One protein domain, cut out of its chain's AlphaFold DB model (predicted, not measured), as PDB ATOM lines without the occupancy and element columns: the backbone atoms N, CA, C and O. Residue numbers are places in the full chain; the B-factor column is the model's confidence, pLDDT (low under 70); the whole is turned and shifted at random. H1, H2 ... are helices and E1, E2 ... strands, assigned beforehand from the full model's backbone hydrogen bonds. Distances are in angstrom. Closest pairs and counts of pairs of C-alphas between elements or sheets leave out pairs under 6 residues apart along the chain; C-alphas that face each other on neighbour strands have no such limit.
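AT A GLANCE: This is residues 3 to 151 of the 442 residues of the protein "ParB domain-containing protein" of viral metagenome (UniProt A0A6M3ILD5). A small, strongly twisted sheet of four strands has helices packed on it in two places: H3, with H2 packed on H3, and H4, with H5 side by side with it and farther from the sheet. From the end of H5 a long stretch, residues 116 to 133, runs away from this body; residues 135 to 147 stick out, and H7 then comes back near H5. The printed part has 149 residues with seven named helices and four named strands, in the order E1 H1 H2 E2 E3 H3 E4 H4 H5 H6 H7, and the class is mixed, helices and strands. The sheet is mixed too, in the order E1 E4 E2 E3, with E4 and E2 parallel and the other two neighbour pairs antiparallel. The whole is loose, with a radius of gyration of the C-alphas of 18.5 A, and elongated, spanning 62 by 36 by 23 A.

HOW THE PARTS SIT: E1, residues 3 to 5, is an edge strand, antiparallel to E4, residues 70 to 76; N 4 and O 71 are within hydrogen-bond range at 3.0 A. The pairing of E4 is staggered: its residues 70 to 72 pair with E1, and its residues 73 to 76 with E2, residues 44 to 47. E4 and E2 are parallel, with N 74 and O 44 at 2.9 A. E2 forms an antiparallel hairpin with the other edge strand E3, residues 52 to 55, with N 47 and O 52 at 2.8 A. H1, residues 15 to 18, only grazes the sheet; the closest C-alphas of H1 and E3, those of Phe 15 and Ile 54, are 5.7 A apart. H2, residues 23 to 36, is not on the sheet but touches H3, residues 57 to 65, at a steep tilt of 57 degrees, the same way; their closest C-alphas, those of Arg 30 and Ala 62, are 4.9 A apart. H3 is on the sheet at a height of 8.4 A, over none of the strands, but only just: 2 of its C-alphas fall on E4. H4, residues 81 to 94, makes two layers with the sheet, a helix on one face of it. It lies over E2 and only just over E3, on which 3 of its C-alphas fall, and runs along the strands, at 14 degrees to E2 on the local plane; its height over the sheet is 8.9 A. H5, residues 100 to 115, is close to H4 but not clearly touching, at a shallow tilt of 17 degrees, opposite ways; their closest C-alphas, those of Ile 89 and Cys 106, are 7.4 A apart. With residues 102 to 106 alone H5 only just touches H1, with 3 pairs of C-alphas within 8 A, the closest being those of Leu 18 and Arg 105, at 6.6 A. H6, residues 134 to 137, touches no helix, and H7, residues 148 to 151, is near H5. In H2, H3, H4 and H5 every O i to N i+4 pair is within hydrogen-bond range; H1, H6 and H7 are too short for such a pair.

IN THESE COORDINATES: E1 begins at C-alpha 3, at (275.481, 301.376, 199.572). H2 measures 19.6 A from first to last C-alpha, H3 12.4 A, E4 18.3 A and H4 19.9 A. H5, the longest helix, measures 22.6 A and begins at C-alpha 100, at (244.327, 304.845, 212.981). H7 ends at C-alpha 151, at (240.412, 311.448, 195.327).

THE WHOLE: The two C-alphas farthest apart, those of Asp 35 and Asn 139, are 62.8 A apart. The printed part has no cut, and its one long link joins H5 to H6. Mean pLDDT of the printed part is 77.7; residues 94 to 97 and 116 to 147 are under 70.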
ATOM      1  N   LYS A   3     274.951 300.777 198.346       91.44
ATOM      2  CA  LYS A   3     275.481 301.376 199.572       91.44
ATOM      3  C   LYS A   3     275.840 302.840 199.308       91.44
ATOM      4  O   LYS A   3     276.429 303.148 198.269       91.44
ATOM      5  N   ILE A   4     275.439 303.746 200.193       93.25
ATOM      6  CA  ILE A   4     275.726 305.179 200.069       93.25
ATOM      7  C   ILE A   4     276.143 305.754 201.419       93.25
ATOM      8  O   ILE A   4     275.670 305.300 202.460       93.25
ATOM      9  N   ALA A   5     277.002 306.772 201.389       92.69
ATOM     10  CA  ALA A   5     277.352 307.542 202.573       92.69
ATOM     11  C   ALA A   5     276.122 308.291 203.118       92.69
ATOM     12  O   ALA A   5     275.336 308.851 202.347       92.69
ATOM     13  N   ILE A   6     275.936 308.264 204.442       92.25
ATOM     14  CA  ILE A   6     274.740 308.806 205.113       92.25
ATOM     15  C   ILE A   6     274.572 310.315 204.878       92.25
ATOM     16  O   ILE A   6     273.448 310.808 204.823       92.25
ATOM     17  N   ASP A   7     275.671 311.047 204.725       90.12
ATOM     18  CA  ASP A   7     275.703 312.492 204.468       90.12
ATOM     19  C   ASP A   7     275.155 312.889 203.086       90.12
ATOM     20  O   ASP A   7     274.798 314.047 202.874       90.12
ATOM     21  N   LYS A   8     275.029 311.936 202.153       92.00
ATOM     22  CA  LYS A   8     274.475 312.164 200.808       92.00
ATOM     23  C   LYS A   8     272.951 312.103 200.742       92.00
ATOM     24  O   LYS A   8     272.391 312.307 199.666       92.00
ATOM     25  N   ILE A   9     272.284 311.792 201.852       94.75
ATOM     26  CA  ILE A   9     270.825 311.700 201.935       94.75
ATOM     27  C   ILE A   9     270.298 312.503 203.124       94.75
ATOM     28  O   ILE A   9     270.935 312.588 204.174       94.75
ATOM     29  N   TYR A  10     269.108 313.081 202.986       93.75
ATOM     30  CA  TYR A  10     268.490 313.880 204.048       93.75
ATOM     31  C   TYR A  10     266.999 313.581 204.204       93.75
ATOM     32  O   TYR A  10     266.366 312.981 203.336       93.75
ATOM     33  N   THR A  11     266.441 313.986 205.343       92.56
ATOM     34  CA  THR A  11     265.015 313.873 205.668       92.56
ATOM     35  C   THR A  11     264.387 315.261 205.641       92.56
ATOM     36  O   THR A  11     265.021 316.229 206.060       92.56
ATOM     37  N   ALA A  12     263.158 315.368 205.148       88.94
ATOM     38  CA  ALA A  12     262.393 316.611 205.153       88.94
ATOM     39  C   ALA A  12     260.892 316.315 205.257       88.94
ATOM     40  O   ALA A  12     260.442 315.205 204.948       88.94
ATOM     41  N   ASP A  13     260.117 317.310 205.685       84.12
ATOM     42  CA  ASP A  13     258.660 317.250 205.606       84.12
ATOM     43  C   ASP A  13     258.188 317.265 204.141       84.12
ATOM     44  O   ASP A  13     258.832 317.893 203.299       84.12
ATOM     45  N   PRO A  14     257.076 316.579 203.819       84.06
ATOM     46  CA  PRO A  14     256.186 315.868 204.739       84.06
ATOM     47  C   PRO A  14     256.637 314.437 205.078       84.06
ATOM     48  O   PRO A  14     256.052 313.830 205.969       84.06
ATOM     49  N   PHE A  15     257.649 313.877 204.404       88.62
ATOM     50  CA  PHE A  15     258.034 312.459 204.533       88.62
ATOM     51  C   PHE A  15     258.551 312.091 205.925       88.62
ATOM     52  O   PHE A  15     258.208 311.031 206.448       88.62
ATOM     53  N   GLN A  16     259.317 312.988 206.551       86.62
ATOM     54  CA  GLN A  16     259.809 312.808 207.916       86.62
ATOM     55  C   GLN A  16     258.667 312.786 208.943       86.62
ATOM     56  O   GLN A  16     258.684 311.965 209.862       86.62
ATOM     57  N   GLY A  17     257.681 313.676 208.795       82.25
ATOM     58  CA  GLY A  17     256.518 313.772 209.681       82.25
ATOM     59  C   GLY A  17     255.387 312.782 209.376       82.25
ATOM     60  O   GLY A  17     254.476 312.630 210.194       82.25
ATOM     61  N   LEU A  18     255.428 312.103 208.225       83.06
ATOM     62  CA  LEU A  18     254.362 311.210 207.762       83.06
ATOM     63  C   LEU A  18     254.190 309.992 208.682       83.06
ATOM     64  O   LEU A  18     253.069 309.660 209.069       83.06
ATOM     65  N   PHE A  19     255.310 309.377 209.075       84.38
ATOM     66  CA  PHE A  19     255.361 308.212 209.961       84.38
ATOM     67  C   PHE A  19     256.362 308.463 211.096       84.38
ATOM     68  O   PHE A  19     257.554 308.186 210.939       84.38
ATOM     69  N   PRO A  20     255.902 309.009 212.237       81.31
ATOM     70  CA  PRO A  20     256.768 309.318 213.365       81.31
ATOM     71  C   PRO A  20     257.520 308.088 213.875       81.31
ATOM     72  O   PRO A  20     256.961 306.995 213.992       81.31
ATOM     73  N   VAL A  21     258.788 308.283 214.231       83.00
ATOM     74  CA  VAL A  21     259.616 307.226 214.814       83.00
ATOM     75  C   VAL A  21     259.099 306.891 216.212       83.00
ATOM     76  O   VAL A  21     259.199 307.713 217.125       83.00
ATOM     77  N   LYS A  22     258.564 305.681 216.386       82.38
ATOM     78  CA  LYS A  22     258.201 305.153 217.705       82.38
ATOM     79  C   LYS A  22     259.451 304.656 218.424       82.38
ATOM     80  O   LYS A  22     260.305 304.026 217.800       82.38
ATOM     81  N   GLN A  23     259.571 304.977 219.709       85.19
ATOM     82  CA  GLN A  23     260.794 304.734 220.475       85.19
ATOM     83  C   GLN A  23     261.083 303.237 220.654       85.19
ATOM     84  O   GLN A  23     262.207 302.813 220.448       85.19
ATOM     85  N   ASP A  24     260.058 302.434 220.921       84.56
ATOM     86  CA  ASP A  24     260.132 300.973 221.017       84.56
ATOM     87  C   ASP A  24     260.620 300.314 219.716       84.56
ATOM     88  O   ASP A  24     261.533 299.490 219.729       84.56
ATOM     89  N   VAL A  25     260.053 300.712 218.572       85.88
ATOM     90  CA  VAL A  25     260.462 300.216 217.247       85.88
ATOM     91  C   VAL A  25     261.881 300.669 216.915       85.88
ATOM     92  O   VAL A  25     262.655 299.924 216.318       85.88
ATOM     93  N   PHE A  26     262.226 301.899 217.287       91.19
ATOM     94  CA  PHE A  26     263.571 302.427 217.128       91.19
ATOM     95  C   PHE A  26     264.596 301.642 217.944       91.19
ATOM     96  O   PHE A  26     265.607 301.238 217.380       91.19
ATOM     97  N   ASP A  27     264.325 301.403 219.228       91.00
ATOM     98  CA  ASP A  27     265.214 300.660 220.117       91.00
ATOM     99  C   ASP A  27     265.412 299.229 219.608       91.00
ATOM    100  O   ASP A  27     266.549 298.783 219.495       91.00
ATOM    101  N   ALA A  28     264.337 298.559 219.174       89.81
ATOM    102  CA  ALA A  28     264.418 297.225 218.582       89.81
ATOM    103  C   ALA A  28     265.280 297.192 217.307       89.81
ATOM    104  O   ALA A  28     266.160 296.345 217.185       89.81
ATOM    105  N   ILE A  29     265.068 298.129 216.372       90.38
ATOM    106  CA  ILE A  29     265.864 298.215 215.133       90.38
ATOM    107  C   ILE A  29     267.322 298.582 215.436       90.38
ATOM    108  O   ILE A  29     268.223 298.076 214.775       90.38
ATOM    109  N   ARG A  30     267.573 299.469 216.403       95.06
ATOM    110  CA  ARG A  30     268.930 299.855 216.810       95.06
ATOM    111  C   ARG A  30     269.667 298.674 217.426       95.06
ATOM    112  O   ARG A  30     270.820 298.448 217.079       95.06
ATOM    113  N   ASP A  31     269.031 297.958 218.344       93.31
ATOM    114  CA  ASP A  31     269.659 296.840 219.041       93.31
ATOM    115  C   ASP A  31     269.943 295.684 218.070       93.31
ATOM    116  O   ASP A  31     271.064 295.183 218.046       93.31
ATOM    117  N   ASP A  32     269.003 295.363 217.176       92.56
ATOM    118  CA  ASP A  32     269.211 294.394 216.092       92.56
ATOM    119  C   ASP A  32     270.360 294.815 215.157       92.56
ATOM    120  O   ASP A  32     271.283 294.043 214.894       92.56
ATOM    121  N   MET A  33     270.385 296.089 214.743       94.69
ATOM    122  CA  MET A  33     271.443 296.637 213.889       94.69
ATOM    123  C   MET A  33     272.816 296.672 214.575       94.69
ATOM    124  O   MET A  33     273.840 296.562 213.899       94.69
ATOM    125  N   ARG A  34     272.865 296.829 215.901       94.06
ATOM    126  CA  ARG A  34     274.101 296.752 216.691       94.06
ATOM    127  C   ARG A  34     274.617 295.317 216.759       94.06
ATOM    128  O   ARG A  34     275.821 295.109 216.624       94.06
ATOM    129  N   ASP A  35     273.721 294.363 216.982       92.31
ATOM    130  CA  ASP A  35     274.080 292.978 217.279       92.31
ATOM    131  C   ASP A  35     274.377 292.174 215.994       92.31
ATOM    132  O   ASP A  35     275.266 291.321 215.996       92.31
ATOM    133  N   PHE A  36     273.701 292.487 214.880       92.44
ATOM    134  CA  PHE A  36     273.813 291.756 213.606       92.44
ATOM    135  C   PHE A  36     274.286 292.606 212.417       92.44
ATOM    136  O   PHE A  36     274.545 292.068 211.337       92.44
ATOM    137  N   GLY A  37     274.456 293.917 212.598       89.69
ATOM    138  CA  GLY A  37     274.765 294.847 211.513       89.69
ATOM    139  C   GLY A  37     273.518 295.307 210.750       89.69
ATOM    140  O   GLY A  37     272.390 294.930 211.048       89.69
ATOM    141  N   TYR A  38     273.705 296.173 209.752       91.88
ATOM    142  CA  TYR A  38     272.588 296.689 208.956       91.88
ATOM    143  C   TYR A  38     272.022 295.598 208.031       91.88
ATOM    144  O   TYR A  38     272.719 295.160 207.118       91.88
ATOM    145  N   ASP A  39     270.746 295.242 208.208       88.88
ATOM    146  CA  ASP A  39     270.007 294.329 207.324       88.88
ATOM    147  C   ASP A  39     269.824 294.927 205.914       88.88
ATOM    148  O   ASP A  39     269.028 295.846 205.681       88.88
ATOM    149  N   ASP A  40     270.580 294.404 204.948       87.44
ATOM    150  CA  ASP A  40     270.581 294.866 203.560       87.44
ATOM    151  C   ASP A  40     269.312 294.477 202.784       87.44
ATOM    152  O   ASP A  40     269.008 295.108 201.766       87.44
ATOM    153  N   SER A  41     268.514 293.531 203.294       87.75
ATOM    154  CA  SER A  41     267.194 293.186 202.752       87.75
ATOM    155  C   SER A  41     266.140 294.266 203.030       87.75
ATOM    156  O   SER A  41     265.089 294.313 202.381       87.75
ATOM    157  N   GLN A  42     266.442 295.187 203.951       88.88
ATOM    158  CA  GLN A  42     265.572 296.266 204.407       88.88
ATOM    159  C   GLN A  42     266.168 297.654 204.086       88.88
ATOM    160  O   GLN A  42     266.415 298.457 204.997       88.88
ATOM    161  N   PRO A  43     266.352 298.011 202.797       93.25
ATOM    162  CA  PRO A  43     266.968 299.277 202.415       93.25
ATOM    163  C   PRO A  43     266.079 300.494 202.725       93.25
ATOM    164  O   PRO A  43     264.848 300.410 202.777       93.25
ATOM    165  N   ILE A  44     266.718 301.658 202.872       94.44
ATOM    166  CA  ILE A  44     266.052 302.968 202.924       94.44
ATOM    167  C   ILE A  44     265.633 303.373 201.505       94.44
ATOM    168  O   ILE A  44     266.417 303.265 200.559       94.44
ATOM    169  N   ILE A  45     264.400 303.845 201.334       94.25
ATOM    170  CA  ILE A  45     263.907 304.304 200.033       94.25
ATOM    171  C   ILE A  45     264.236 305.784 199.871       94.25
ATOM    172  O   ILE A  45     263.853 306.600 200.710       94.25
ATOM    173  N   VAL A  46     264.916 306.129 198.779       95.62
ATOM    174  CA  VAL A  46     265.395 307.492 198.510       95.62
ATOM    175  C   VAL A  46     264.907 307.957 197.143       95.62
ATOM    176  O   VAL A  46     264.982 307.209 196.166       95.62
ATOM    177  N   TRP A  47     264.444 309.203 197.062       95.44
ATOM    178  CA  TRP A  47     264.178 309.880 195.802       95.44
ATOM    179  C   TRP A  47     265.500 310.253 195.135       95.44
ATOM    180  O   TRP A  47     266.216 311.145 195.593       95.44
ATOM    181  N   LYS A  48     265.818 309.556 194.046       91.38
ATOM    182  CA  LYS A  48     267.110 309.594 193.363       91.38
ATOM    183  C   LYS A  48     267.563 311.002 192.973       91.38
ATOM    184  O   LYS A  48     268.676 311.382 193.323       91.38
ATOM    185  N   SER A  49     266.723 311.779 192.288       88.94
ATOM    186  CA  SER A  49     267.089 313.129 191.833       88.94
ATOM    187  C   SER A  49     267.257 314.151 192.962       88.94
ATOM    188  O   SER A  49     267.977 315.130 192.784       88.94
ATOM    189  N   LYS A  50     266.632 313.926 194.127       90.38
ATOM    190  CA  LYS A  50     266.666 314.862 195.261       90.38
ATOM    191  C   LYS A  50     267.570 314.434 196.414       90.38
ATOM    192  O   LYS A  50     267.856 315.272 197.259       90.38
ATOM    193  N   GLY A  51     267.966 313.163 196.510       91.81
ATOM    194  CA  GLY A  51     268.630 312.617 197.704       91.81
ATOM    195  C   GLY A  51     267.735 312.597 198.955       91.81
ATOM    196  O   GLY A  51     268.228 312.480 200.075       91.81
ATOM    197  N   LEU A  52     266.418 312.729 198.776       95.19
ATOM    198  CA  LEU A  52     265.438 312.837 199.857       95.19
ATOM    199  C   LEU A  52     264.945 311.453 200.284       95.19
ATOM    200  O   LEU A  52     264.552 310.641 199.449       95.19
ATOM    201  N   VAL A  53     264.924 311.188 201.584       94.88
ATOM    202  CA  VAL A  53     264.410 309.935 202.149       94.88
ATOM    203  C   VAL A  53     262.883 309.921 202.091       94.88
ATOM    204  O   VAL A  53     262.225 310.812 202.620       94.88
ATOM    205  N   ILE A  54     262.328 308.885 201.461       93.00
ATOM    206  CA  ILE A  54     260.880 308.688 201.289       93.00
ATOM    207  C   ILE A  54     260.338 307.678 202.305       93.00
ATOM    208  O   ILE A  54     259.264 307.879 202.866       93.00
ATOM    209  N   ASP A  55     261.088 306.606 202.583       90.06
ATOM    210  CA  ASP A  55     260.729 305.585 203.571       90.06
ATOM    211  C   ASP A  55     261.978 304.996 204.249       90.06
ATOM    212  O   ASP A  55     263.043 304.906 203.644       90.06
ATOM    213  N   GLY A  56     261.850 304.553 205.504       89.62
ATOM    214  CA  GLY A  56     262.970 304.013 206.290       89.62
ATOM    215  C   GLY A  56     263.631 304.995 207.260       89.62
ATOM    216  O   GLY A  56     264.740 304.737 207.720       89.62
ATOM    217  N   HIS A  57     262.938 306.072 207.629       91.75
ATOM    218  CA  HIS A  57     263.399 307.086 208.584       91.75
ATOM    219  C   HIS A  57     263.911 306.505 209.916       91.75
ATOM    220  O   HIS A  57     264.965 306.919 210.396       91.75
ATOM    221  N   THR A  58     263.231 305.500 210.485       90.75
ATOM    222  CA  THR A  58     263.671 304.828 211.723       90.75
ATOM    223  C   THR A  58     265.022 304.129 211.559       90.75
ATOM    224  O   THR A  58     265.891 304.276 212.414       90.75
ATOM    225  N   ARG A  59     265.231 303.428 210.435       92.81
ATOM    226  CA  ARG A  59     266.498 302.743 210.116       92.81
ATOM    227  C   ARG A  59     267.633 303.740 209.930       92.81
ATOM    228  O   ARG A  59     268.718 303.539 210.460       92.81
ATOM    229  N   LEU A  60     267.366 304.850 209.241       94.00
ATOM    230  CA  LEU A  60     268.349 305.918 209.078       94.00
ATOM    231  C   LEU A  60     268.734 306.550 210.421       94.00
ATOM    232  O   LEU A  60     269.908 306.822 210.655       94.00
ATOM    233  N   LYS A  61     267.756 306.777 211.305       93.75
ATOM    234  CA  LYS A  61     268.013 307.293 212.654       93.75
ATOM    235  C   LYS A  61     268.886 306.320 213.453       93.75
ATOM    236  O   LYS A  61     269.853 306.760 214.061       93.75
ATOM    237  N   ALA A  62     268.576 305.021 213.414       93.81
ATOM    238  CA  ALA A  62     269.328 303.995 214.140       93.81
ATOM    239  C   ALA A  62     270.774 303.897 213.634       93.81
ATOM    240  O   ALA A  62     271.710 303.928 214.428       93.81
ATOM    241  N   ALA A  63     270.959 303.902 212.311       94.25
ATOM    242  CA  ALA A  63     272.280 303.891 211.690       94.25
ATOM    243  C   ALA A  63     273.136 305.102 212.098       94.25
ATOM    244  O   ALA A  63     274.321 304.948 212.393       94.25
ATOM    245  N   LYS A  64     272.531 306.297 212.160       93.62
ATOM    246  CA  LYS A  64     273.204 307.518 212.630       93.62
ATOM    247  C   LYS A  64     273.611 307.426 214.103       93.62
ATOM    248  O   LYS A  64     274.717 307.838 214.436       93.62
ATOM    249  N   GLU A  65     272.750 306.891 214.970       93.75
ATOM    250  CA  GLU A  65     273.038 306.742 216.407       93.75
ATOM    251  C   GLU A  65     274.176 305.746 216.671       93.75
ATOM    252  O   GLU A  65     275.011 305.981 217.540       93.75
ATOM    253  N   LEU A  66     274.262 304.681 215.872       94.19
ATOM    254  CA  LEU A  66     275.344 303.694 215.937       94.19
ATOM    255  C   LEU A  66     276.648 304.158 215.263       94.19
ATOM    256  O   LEU A  66     277.623 303.409 215.240       94.19
ATOM    257  N   GLY A  67     276.684 305.371 214.703       92.88
ATOM    258  CA  GLY A  67     277.878 305.925 214.063       92.88
ATOM    259  C   GLY A  67     278.247 305.266 212.731       92.88
ATOM    260  O   GLY A  67     279.403 305.347 212.312       92.88
ATOM    261  N   LEU A  68     277.295 304.617 212.048       92.75
ATOM    262  CA  LEU A  68     277.535 304.087 210.708       92.75
ATOM    263  C   LEU A  68     277.806 305.238 209.733       92.75
ATOM    264  O   LEU A  68     277.140 306.270 209.760       92.75
ATOM    265  N   THR A  69     278.767 305.052 208.835       91.75
ATOM    266  CA  THR A  69     279.080 306.033 207.785       91.75
ATOM    267  C   THR A  69     278.294 305.781 206.501       91.75
ATOM    268  O   THR A  69     278.127 306.691 205.689       91.75
ATOM    269  N   GLU A  70     277.778 304.563 206.319       93.62
ATOM    270  CA  GLU A  70     277.112 304.114 205.100       93.62
ATOM    271  C   GLU A  70     275.855 303.283 205.398       93.62
ATOM    272  O   GLU A  70     275.824 302.516 206.357       93.62
ATOM    273  N   VAL A  71     274.842 303.387 204.531       94.69
ATOM    274  CA  VAL A  71     273.579 302.626 204.609       94.69
ATOM    275  C   VAL A  71     273.188 302.040 203.254       94.69
ATOM    276  O   VAL A  71     273.615 302.526 202.202       94.69
ATOM    277  N   TYR A  72     272.345 301.007 203.272       95.75
ATOM    278  CA  TYR A  72     271.765 300.427 202.061       95.75
ATOM    279  C   TYR A  72     270.515 301.192 201.633       95.75
ATOM    280  O   TYR A  72     269.578 301.374 202.415       95.75
ATOM    281  N   ILE A  73     270.486 301.606 200.365       95.00
ATOM    282  CA  ILE A  73     269.363 302.322 199.766       95.00
ATOM    283  C   ILE A  73     268.778 301.599 198.550       95.00
ATOM    284  O   ILE A  73     269.452 300.863 197.815       95.00
ATOM    285  N   SER A  74     267.500 301.883 198.314       94.31
ATOM    286  CA  SER A  74     266.815 301.660 197.049       94.31
ATOM    287  C   SER A  74     266.396 303.012 196.485       94.31
ATOM    288  O   SER A  74     265.482 303.661 196.994       94.31
ATOM    289  N   GLU A  75     267.062 303.424 195.414       94.12
ATOM    290  CA  GLU A  75     266.736 304.648 194.687       94.12
ATOM    291  C   GLU A  75     265.453 304.450 193.869       94.12
ATOM    292  O   GLU A  75     265.293 303.444 193.170       94.12
ATOM    293  N   LYS A  76     264.545 305.422 193.944       92.50
ATOM    294  CA  LYS A  76     263.364 305.532 193.087       92.50
ATOM    295  C   LYS A  76     263.278 306.936 192.519       92.50
ATOM    296  O   LYS A  76     263.673 307.897 193.172       92.50
ATOM    297  N   GLU A  77     262.799 307.032 191.291       92.31
ATOM    298  CA  GLU A  77     262.484 308.315 190.680       92.31
ATOM    299  C   GLU A  77     260.985 308.548 190.809       92.31
ATOM    300  O   GLU A  77     260.202 307.621 190.596       92.31
ATOM    301  N   PHE A  78     260.618 309.770 191.170       85.81
ATOM    302  CA  PHE A  78     259.239 310.230 191.248       85.81
ATOM    303  C   PHE A  78     259.134 311.487 190.392       85.81
ATOM    304  O   PHE A  78     260.067 312.293 190.349       85.81
ATOM    305  N   GLN A  79     258.029 311.635 189.674       79.19
ATOM    306  CA  GLN A  79     257.762 312.790 188.822       79.19
ATOM    307  C   GLN A  79     257.616 314.055 189.663       79.19
ATOM    308  O   GLN A  79     258.113 315.120 189.299       79.19
ATOM    309  N   ASP A  80     256.963 313.912 190.808       78.06
ATOM    310  CA  ASP A  80     256.690 314.974 191.752       78.06
ATOM    311  C   ASP A  80     256.596 314.417 193.180       78.06
ATOM    312  O   ASP A  80     256.794 313.230 193.458       78.06
ATOM    313  N   GLU A  81     256.370 315.325 194.122       77.12
ATOM    314  CA  GLU A  81     256.280 314.976 195.533       77.12
ATOM    315  C   GLU A  81     255.000 314.205 195.874       77.12
ATOM    316  O   GLU A  81     254.943 313.510 196.889       77.12
ATOM    317  N   ASP A  82     253.994 314.293 195.013       72.88
ATOM    318  CA  ASP A  82     252.682 313.697 195.199       72.88
ATOM    319  C   ASP A  82     252.713 312.202 194.866       72.88
ATOM    320  O   ASP A  82     252.226 311.380 195.649       72.88
ATOM    321  N   GLU A  83     253.395 311.827 193.781       77.38
ATOM    322  CA  GLU A  83     253.727 310.439 193.463       77.38
ATOM    323  C   GLU A  83     254.593 309.813 194.568       77.38
ATOM    324  O   GLU A  83     254.331 308.690 195.013       77.38
ATOM    325  N   ALA A  84     255.582 310.556 195.072       84.19
ATOM    326  CA  ALA A  84     256.430 310.106 196.174       84.19
ATOM    327  C   ALA A  84     255.632 309.898 197.475       84.19
ATOM    328  O   ALA A  84     255.856 308.919 198.195       84.19
ATOM    329  N   LEU A  85     254.676 310.782 197.776       83.00
ATOM    330  CA  LEU A  85     253.814 310.681 198.954       83.00
ATOM    331  C   LEU A  85     252.862 309.488 198.849       83.00
ATOM    332  O   LEU A  85     252.753 308.702 199.794       83.00
ATOM    333  N   ALA A  86     252.213 309.316 197.697       79.00
ATOM    334  CA  ALA A  86     251.369 308.157 197.433       79.00
ATOM    335  C   ALA A  86     252.172 306.859 197.591       79.00
ATOM    336  O   ALA A  86     251.705 305.928 198.250       79.00
ATOM    337  N   TYR A  87     253.402 306.822 197.072       84.56
ATOM    338  CA  TYR A  87     254.303 305.684 197.218       84.56
ATOM    339  C   TYR A  87     254.639 305.381 198.685       84.56
ATOM    340  O   TYR A  87     254.537 304.228 199.112       84.56
ATOM    341  N   ALA A  88     254.997 306.400 199.476       85.62
ATOM    342  CA  ALA A  88     255.315 306.240 200.896       85.62
ATOM    343  C   ALA A  88     254.134 305.650 201.685       85.62
ATOM    344  O   ALA A  88     254.311 304.713 202.468       85.62
ATOM    345  N   ILE A  89     252.918 306.151 201.433       82.06
ATOM    346  CA  ILE A  89     251.693 305.673 202.085       82.06
ATOM    347  C   ILE A  89     251.379 304.228 201.676       82.06
ATOM    348  O   ILE A  89     251.102 303.389 202.537       82.06
ATOM    349  N   HIS A  90     251.467 303.910 200.381       80.12
ATOM    350  CA  HIS A  90     251.212 302.561 199.870       80.12
ATOM    351  C   HIS A  90     252.194 301.534 200.446       80.12
ATOM    352  O   HIS A  90     251.774 300.486 200.931       80.12
ATOM    353  N   ASN A  91     253.489 301.858 200.476       80.06
ATOM    354  CA  ASN A  91     254.522 300.957 200.982       80.06
ATOM    355  C   ASN A  91     254.342 300.630 202.480       80.06
ATOM    356  O   ASN A  91     254.585 299.495 202.886       80.06
ATOM    357  N   GLN A  92     253.872 301.574 203.304       75.75
ATOM    358  CA  GLN A  92     253.554 301.305 204.717       75.75
ATOM    359  C   GLN A  92     252.236 300.542 204.906       75.75
ATOM    360  O   GLN A  92     252.126 299.685 205.790       75.75
ATOM    361  N   ARG A  93     251.241 300.793 204.048       71.00
ATOM    362  CA  ARG A  93     249.968 300.063 204.058       71.00
ATOM    363  C   ARG A  93     250.145 298.589 203.708       71.00
ATOM    364  O   ARG A  93     249.597 297.736 204.402       71.00
ATOM    365  N   ASP A  94     250.899 298.284 202.657       66.19
ATOM    366  CA  ASP A  94     251.067 296.909 202.170       66.19
ATOM    367  C   ASP A  94     251.850 296.046 203.181       66.19
ATOM    368  O   ASP A  94     251.643 294.835 203.272       66.19
ATOM    369  N   ARG A  95     252.647 296.690 204.049       66.44
ATOM    370  CA  ARG A  95     253.290 296.084 205.230       66.44
ATOM    371  C   ARG A  95     252.333 295.867 206.419       66.44
ATOM    372  O   ARG A  95     252.774 295.405 207.463       66.44
ATOM    373  N   ARG A  96     251.033 296.168 206.261       56.94
ATOM    374  CA  ARG A  96     249.939 296.084 207.257       56.94
ATOM    375  C   ARG A  96     250.130 296.938 208.521       56.94
ATOM    376  O   ARG A  96     249.511 296.655 209.542       56.94
ATOM    377  N   ASN A  97     250.919 298.011 208.441       62.97
ATOM    378  CA  ASN A  97     251.367 298.777 209.613       62.97
ATOM    379  C   ASN A  97     250.669 300.133 209.831       62.97
ATOM    380  O   ASN A  97     251.076 300.874 210.722       62.97
ATOM    381  N   LEU A  98     249.628 300.485 209.065       75.38
ATOM    382  CA  LEU A  98     248.933 301.764 209.270       75.38
ATOM    383  C   LEU A  98     247.989 301.701 210.472       75.38
ATOM    384  O   LEU A  98     246.940 301.056 210.428       75.38
ATOM    385  N   THR A  99     248.346 302.421 211.532       83.62
ATOM    386  CA  THR A  99     247.451 302.653 212.667       83.62
ATOM    387  C   THR A  99     246.391 303.700 212.322       83.62
ATOM    388  O   THR A  99     246.529 304.473 211.372       83.62
ATOM    389  N   ASP A 100     245.325 303.777 213.118       84.38
ATOM    390  CA  ASP A 100     244.327 304.845 212.981       84.38
ATOM    391  C   ASP A 100     244.970 306.249 213.159       84.38
ATOM    392  O   ASP A 100     244.589 307.203 212.479       84.38
ATOM    393  N   ALA A 101     246.023 306.373 213.972       84.00
ATOM    394  CA  ALA A 101     246.809 307.604 214.087       84.00
ATOM    395  C   ALA A 101     247.557 307.956 212.785       84.00
ATOM    396  O   ALA A 101     247.610 309.119 212.378       84.00
ATOM    397  N   ASP A 102     248.109 306.949 212.097       84.44
ATOM    398  CA  ASP A 102     248.757 307.140 210.794       84.44
ATOM    399  C   ASP A 102     247.735 307.544 209.726       84.44
ATOM    400  O   ASP A 102     247.988 308.453 208.939       84.44
ATOM    401  N   LEU A 103     246.539 306.946 209.742       84.50
ATOM    402  CA  LEU A 103     245.452 307.308 208.828       84.50
ATOM    403  C   LEU A 103     245.010 308.771 208.986       84.50
ATOM    404  O   LEU A 103     244.800 309.442 207.973       84.50
ATOM    405  N   LEU A 104     244.896 309.277 210.222       84.56
ATOM    406  CA  LEU A 104     244.610 310.697 210.482       84.56
ATOM    407  C   LEU A 104     245.681 311.600 209.862       84.56
ATOM    408  O   LEU A 104     245.353 312.537 209.131       84.56
ATOM    409  N   ARG A 105     246.963 311.283 210.091       85.81
ATOM    410  CA  ARG A 105     248.093 312.042 209.533       85.81
ATOM    411  C   ARG A 105     248.097 312.035 208.007       85.81
ATOM    412  O   ARG A 105     248.189 313.104 207.405       85.81
ATOM    413  N   CYS A 106     247.949 310.866 207.381       85.56
ATOM    414  CA  CYS A 106     247.943 310.742 205.923       85.56
ATOM    415  C   CYS A 106     246.801 311.546 205.287       85.56
ATOM    416  O   CYS A 106     247.039 312.298 204.344       85.56
ATOM    417  N   VAL A 107     245.573 311.437 205.812       86.00
ATOM    418  CA  VAL A 107     244.422 312.193 205.286       86.00
ATOM    419  C   VAL A 107     244.622 313.699 205.467       86.00
ATOM    420  O   VAL A 107     244.365 314.450 204.527       86.00
ATOM    421  N   ARG A 108     245.124 314.143 206.627       86.38
ATOM    422  CA  ARG A 108     245.394 315.562 206.898       86.38
ATOM    423  C   ARG A 108     246.406 316.148 205.917       86.38
ATOM    424  O   ARG A 108     246.120 317.172 205.306       86.38
ATOM    425  N   ILE A 109     247.545 315.478 205.730       83.31
ATOM    426  CA  ILE A 109     248.601 315.927 204.812       83.31
ATOM    427  C   ILE A 109     248.053 316.026 203.383       83.31
ATOM    428  O   ILE A 109     248.212 317.057 202.732       83.31
ATOM    429  N   VAL A 110     247.342 314.997 202.907       82.44
ATOM    430  CA  VAL A 110     246.746 314.994 201.559       82.44
ATOM    431  C   VAL A 110     245.728 316.130 201.383       82.44
ATOM    432  O   VAL A 110     245.690 316.777 200.336       82.44
ATOM    433  N   ASP A 111     244.904 316.404 202.396       82.56
ATOM    434  CA  ASP A 111     243.883 317.450 202.328       82.56
ATOM    435  C   ASP A 111     244.471 318.873 202.419       82.56
ATOM    436  O   ASP A 111     243.999 319.771 201.718       82.56
ATOM    437  N   GLU A 112     245.503 319.102 203.236       80.69
ATOM    438  CA  GLU A 112     246.196 320.396 203.343       80.69
ATOM    439  C   GLU A 112     246.881 320.798 202.036       80.69
ATOM    440  O   GLU A 112     246.791 321.953 201.619       80.69
ATOM    441  N   ARG A 113     247.504 319.844 201.343       73.25
ATOM    442  CA  ARG A 113     248.125 320.086 200.032       73.25
ATOM    443  C   ARG A 113     247.103 320.441 198.961       73.25
ATOM    444  O   ARG A 113     247.265 321.434 198.255       73.25
ATOM    445  N   LYS A 114     245.982 319.711 198.916       70.94
ATOM    446  CA  LYS A 114     244.869 320.046 198.013       70.94
ATOM    447  C   LYS A 114     244.311 321.445 198.275       70.94
ATOM    448  O   LYS A 114     243.948 322.132 197.327       70.94
ATOM    449  N   LYS A 115     244.264 321.894 199.538       70.00
ATOM    450  CA  LYS A 115     243.865 323.271 199.890       70.00
ATOM    451  C   LYS A 115     244.866 324.323 199.404       70.00
ATOM    452  O   LYS A 115     244.444 325.424 199.066       70.00
ATOM    453  N   LYS A 116     246.160 323.994 199.346       65.56
ATOM    454  CA  LYS A 116     247.220 324.860 198.802       65.56
ATOM    455  C   LYS A 116     247.268 324.886 197.267       65.56
ATOM    456  O   LYS A 116     248.059 325.633 196.707       65.56
ATOM    457  N   GLY A 117     246.411 324.115 196.591       56.41
ATOM    458  CA  GLY A 117     246.397 324.014 195.129       56.41
ATOM    459  C   GLY A 117     247.492 323.108 194.556       56.41
ATOM    460  O   GLY A 117     247.738 323.157 193.355       56.41
ATOM    461  N   GLU A 118     248.136 322.280 195.386       55.03
ATOM    462  CA  GLU A 118     249.140 321.293 194.964       55.03
ATOM    463  C   GLU A 118     248.427 320.021 194.428       55.03
ATOM    464  O   GLU A 118     247.461 319.527 195.026       55.03
ATOM    465  N   HIS A 119     248.814 319.549 193.234       53.09
ATOM    466  CA  HIS A 119     248.042 318.615 192.396       53.09
ATOM    467  C   HIS A 119     248.343 317.126 192.645       53.09
ATOM    468  O   HIS A 119     249.120 316.521 191.922       53.09
ATOM    469  N   LEU A 120     247.591 316.487 193.549       52.81
ATOM    470  CA  LEU A 120     247.919 315.123 193.992       52.81
ATOM    471  C   LEU A 120     247.544 313.928 193.082       52.81
ATOM    472  O   LEU A 120     248.196 312.907 193.224       52.81
ATOM    473  N   ILE A 121     246.544 313.987 192.181       41.44
ATOM    474  CA  ILE A 121     246.303 312.982 191.101       41.44
ATOM    475  C   ILE A 121     245.457 313.626 189.984       41.44
ATOM    476  O   ILE A 121     244.360 314.116 190.266       41.44
ATOM    477  N   GLY A 122     245.918 313.562 188.721       45.16
ATOM    478  CA  GLY A 122     245.074 313.816 187.538       45.16
ATOM    479  C   GLY A 122     245.689 314.533 186.325       45.16
ATOM    480  O   GLY A 122     244.918 315.113 185.559       45.16
ATOM    481  N   SER A 123     247.007 314.540 186.107       42.88
ATOM    482  CA  SER A 123     247.586 315.121 184.883       42.88
ATOM    483  C   SER A 123     247.628 314.098 183.741       42.88
ATOM    484  O   SER A 123     248.469 313.199 183.743       42.88
ATOM    485  N   GLU A 124     246.746 314.246 182.751       44.34
ATOM    486  CA  GLU A 124     247.000 313.673 181.424       44.34
ATOM    487  C   GLU A 124     248.025 314.552 180.701       44.34
ATOM    488  O   GLU A 124     248.005 315.780 180.817       44.34
ATOM    489  N   ARG A 125     248.939 313.892 179.991       49.72
ATOM    490  CA  ARG A 125     249.955 314.506 179.136       49.72
ATOM    491  C   ARG A 125     249.473 314.417 177.690       49.72
ATOM    492  O   ARG A 125     248.765 313.469 177.352       49.72
ATOM    493  N   ASP A 126     249.834 315.381 176.854       45.88
ATOM    494  CA  ASP A 126     249.599 315.256 175.412       45.88
ATOM    495  C   ASP A 126     250.536 314.206 174.776       45.88
ATOM    496  O   ASP A 126     251.453 313.693 175.423       45.88
ATOM    497  N   GLU A 127     250.321 313.881 173.497       41.62
ATOM    498  CA  GLU A 127     251.156 312.929 172.741       41.62
ATOM    499  C   GLU A 127     252.637 313.365 172.636       41.62
ATOM    500  O   GLU A 127     253.493 312.558 172.280       41.62
ATOM    501  N   ALA A 128     252.955 314.614 173.000       44.06
ATOM    502  CA  ALA A 128     254.302 315.177 173.056       44.06
ATOM    503  C   ALA A 128     254.891 315.242 174.485       44.06
ATOM    504  O   ALA A 128     256.026 315.689 174.661       44.06
ATOM    505  N   GLY A 129     254.162 314.780 175.509       41.47
ATOM    506  CA  GLY A 129     254.624 314.699 176.895       41.47
ATOM    507  C   GLY A 129     254.522 315.995 177.712       41.47
ATOM    508  O   GLY A 129     255.008 316.016 178.850       41.47
ATOM    509  N   HIS A 130     253.888 317.046 177.185       39.81
ATOM    510  CA  HIS A 130     253.715 318.326 177.871       39.81
ATOM    511  C   HIS A 130     252.514 318.324 178.825       39.81
ATOM    512  O   HIS A 130     251.508 317.636 178.629       39.81
ATOM    513  N   TYR A 131     252.636 319.115 179.892       41.47
ATOM    514  CA  TYR A 131     251.592 319.302 180.896       41.47
ATOM    515  C   TYR A 131     250.438 320.140 180.334       41.47
ATOM    516  O   TYR A 131     250.671 321.246 179.845       41.47
ATOM    517  N   ILE A 132     249.200 319.647 180.457       46.53
ATOM    518  CA  ILE A 132     247.991 320.386 180.069       46.53
ATOM    519  C   ILE A 132     247.438 321.150 181.290       46.53
ATOM    520  O   ILE A 132     246.971 320.519 182.243       46.53
ATOM    521  N   PRO A 133     247.431 322.497 181.279       41.06
ATOM    522  CA  PRO A 133     246.881 323.302 182.367       41.06
ATOM    523  C   PRO A 133     245.369 323.108 182.563       41.06
ATOM    524  O   PRO A 133     244.588 323.069 181.609       41.06
ATOM    525  N   ASN A 134     244.936 323.055 183.826       40.97
ATOM    526  CA  ASN A 134     243.551 322.780 184.246       40.97
ATOM    527  C   ASN A 134     242.491 323.729 183.646       40.97
ATOM    528  O   ASN A 134     241.342 323.356 183.419       40.97
ATOM    529  N   ASN A 135     242.893 324.960 183.360       41.31
ATOM    530  CA  ASN A 135     242.114 326.022 182.734       41.31
ATOM    531  C   ASN A 135     241.773 325.748 181.254       41.31
ATOM    532  O   ASN A 135     240.762 326.254 180.777       41.31
ATOM    533  N   ILE A 136     242.544 324.914 180.549       42.00
ATOM    534  CA  ILE A 136     242.246 324.491 179.166       42.00
ATOM    535  C   ILE A 136     241.246 323.319 179.157       42.00
ATOM    536  O   ILE A 136     240.395 323.222 178.275       42.00
ATOM    537  N   ARG A 137     241.277 322.472 180.195       38.19
ATOM    538  CA  ARG A 137     240.442 321.264 180.332       38.19
ATOM    539  C   ARG A 137     238.945 321.571 180.473       38.19
ATOM    540  O   ARG A 137     238.118 320.906 179.850       38.19
ATOM    541  N   ASN A 138     238.607 322.619 181.227       40.31
ATOM    542  CA  ASN A 138     237.222 323.045 181.469       40.31
ATOM    543  C   ASN A 138     236.481 323.509 180.202       40.31
ATOM    544  O   ASN A 138     235.253 323.524 180.202       40.31
ATOM    545  N   ASN A 139     237.202 323.857 179.130       40.91
ATOM    546  CA  ASN A 139     236.607 324.296 177.867       40.91
ATOM    547  C   ASN A 139     236.385 323.163 176.848       40.91
ATOM    548  O   ASN A 139     235.685 323.392 175.866       40.91
ATOM    549  N   ILE A 140     236.961 321.966 177.043       41.88
ATOM    550  CA  ILE A 140     236.974 320.906 176.012       41.88
ATOM    551  C   ILE A 140     236.065 319.722 176.374       41.88
ATOM    552  O   ILE A 140     235.421 319.160 175.493       41.88
ATOM    553  N   ILE A 141     235.967 319.334 177.652       37.66
ATOM    554  CA  ILE A 141     235.194 318.150 178.065       37.66
ATOM    555  C   ILE A 141     234.419 318.492 179.336       37.66
ATOM    556  O   ILE A 141     235.003 318.596 180.413       37.66
ATOM    557  N   GLY A 142     233.102 318.674 179.218       37.41
ATOM    558  CA  GLY A 142     232.190 318.981 180.326       37.41
ATOM    559  C   GLY A 142     232.070 317.848 181.351       37.41
ATOM    560  O   GLY A 142     231.024 317.217 181.457       37.41
ATOM    561  N   SER A 143     233.133 317.581 182.110       40.28
ATOM    562  CA  SER A 143     233.180 316.530 183.126       40.28
ATOM    563  C   SER A 143     233.260 317.126 184.532       40.28
ATOM    564  O   SER A 143     234.132 317.925 184.867       40.28
ATOM    565  N   SER A 144     232.295 316.752 185.366       42.50
ATOM    566  CA  SER A 144     232.229 317.106 186.782       42.50
ATOM    567  C   SER A 144     233.393 316.435 187.518       42.50
ATOM    568  O   SER A 144     233.493 315.208 187.509       42.50
ATOM    569  N   GLN A 145     234.279 317.204 188.156       52.25
ATOM    570  CA  GLN A 145     235.370 316.613 188.937       52.25
ATOM    571  C   GLN A 145     234.827 315.727 190.076       52.25
ATOM    572  O   GLN A 145     233.851 316.101 190.735       52.25
ATOM    573  N   PRO A 146     235.456 314.566 190.349       56.75
ATOM    574  CA  PRO A 146     235.048 313.697 191.443       56.75
ATOM    575  C   PRO A 146     235.189 314.410 192.800       56.75
ATOM    576  O   PRO A 146     236.139 315.174 193.005       56.75
ATOM    577  N   PRO A 147     234.293 314.144 193.771       68.56
ATOM    578  CA  PRO A 147     234.367 314.751 195.096       68.56
ATOM    579  C   PRO A 147     235.723 314.534 195.785       68.56
ATOM    580  O   PRO A 147     236.315 313.456 195.711       68.56
ATOM    581  N   THR A 148     236.187 315.525 196.551       74.25
ATOM    582  CA  THR A 148     237.542 315.538 197.147       74.25
ATOM    583  C   THR A 148     237.863 314.336 198.041       74.25
ATOM    584  O   THR A 148     239.012 313.920 198.131       74.25
ATOM    585  N   HIS A 149     236.862 313.764 198.714       73.94
ATOM    586  CA  HIS A 149     237.046 312.587 199.566       73.94
ATOM    587  C   HIS A 149     237.311 311.309 198.755       73.94
ATOM    588  O   HIS A 149     237.998 310.424 199.251       73.94
ATOM    589  N   VAL A 150     236.819 311.220 197.513       71.00
ATOM    590  CA  VAL A 150     237.073 310.088 196.605       71.00
ATOM    591  C   VAL A 150     238.521 310.119 196.126       71.00
ATOM    592  O   VAL A 150     239.213 309.107 196.177       71.00
ATOM    593  N   THR A 151     239.015 311.295 195.747       70.94
ATOM    594  CA  THR A 151     240.412 311.448 195.327       70.94
ATOM    595  C   THR A 151     241.379 311.271 196.503       70.94
ATOM    596  O   THR A 151     242.441 310.685 196.338       70.94
TER     597      THR A 151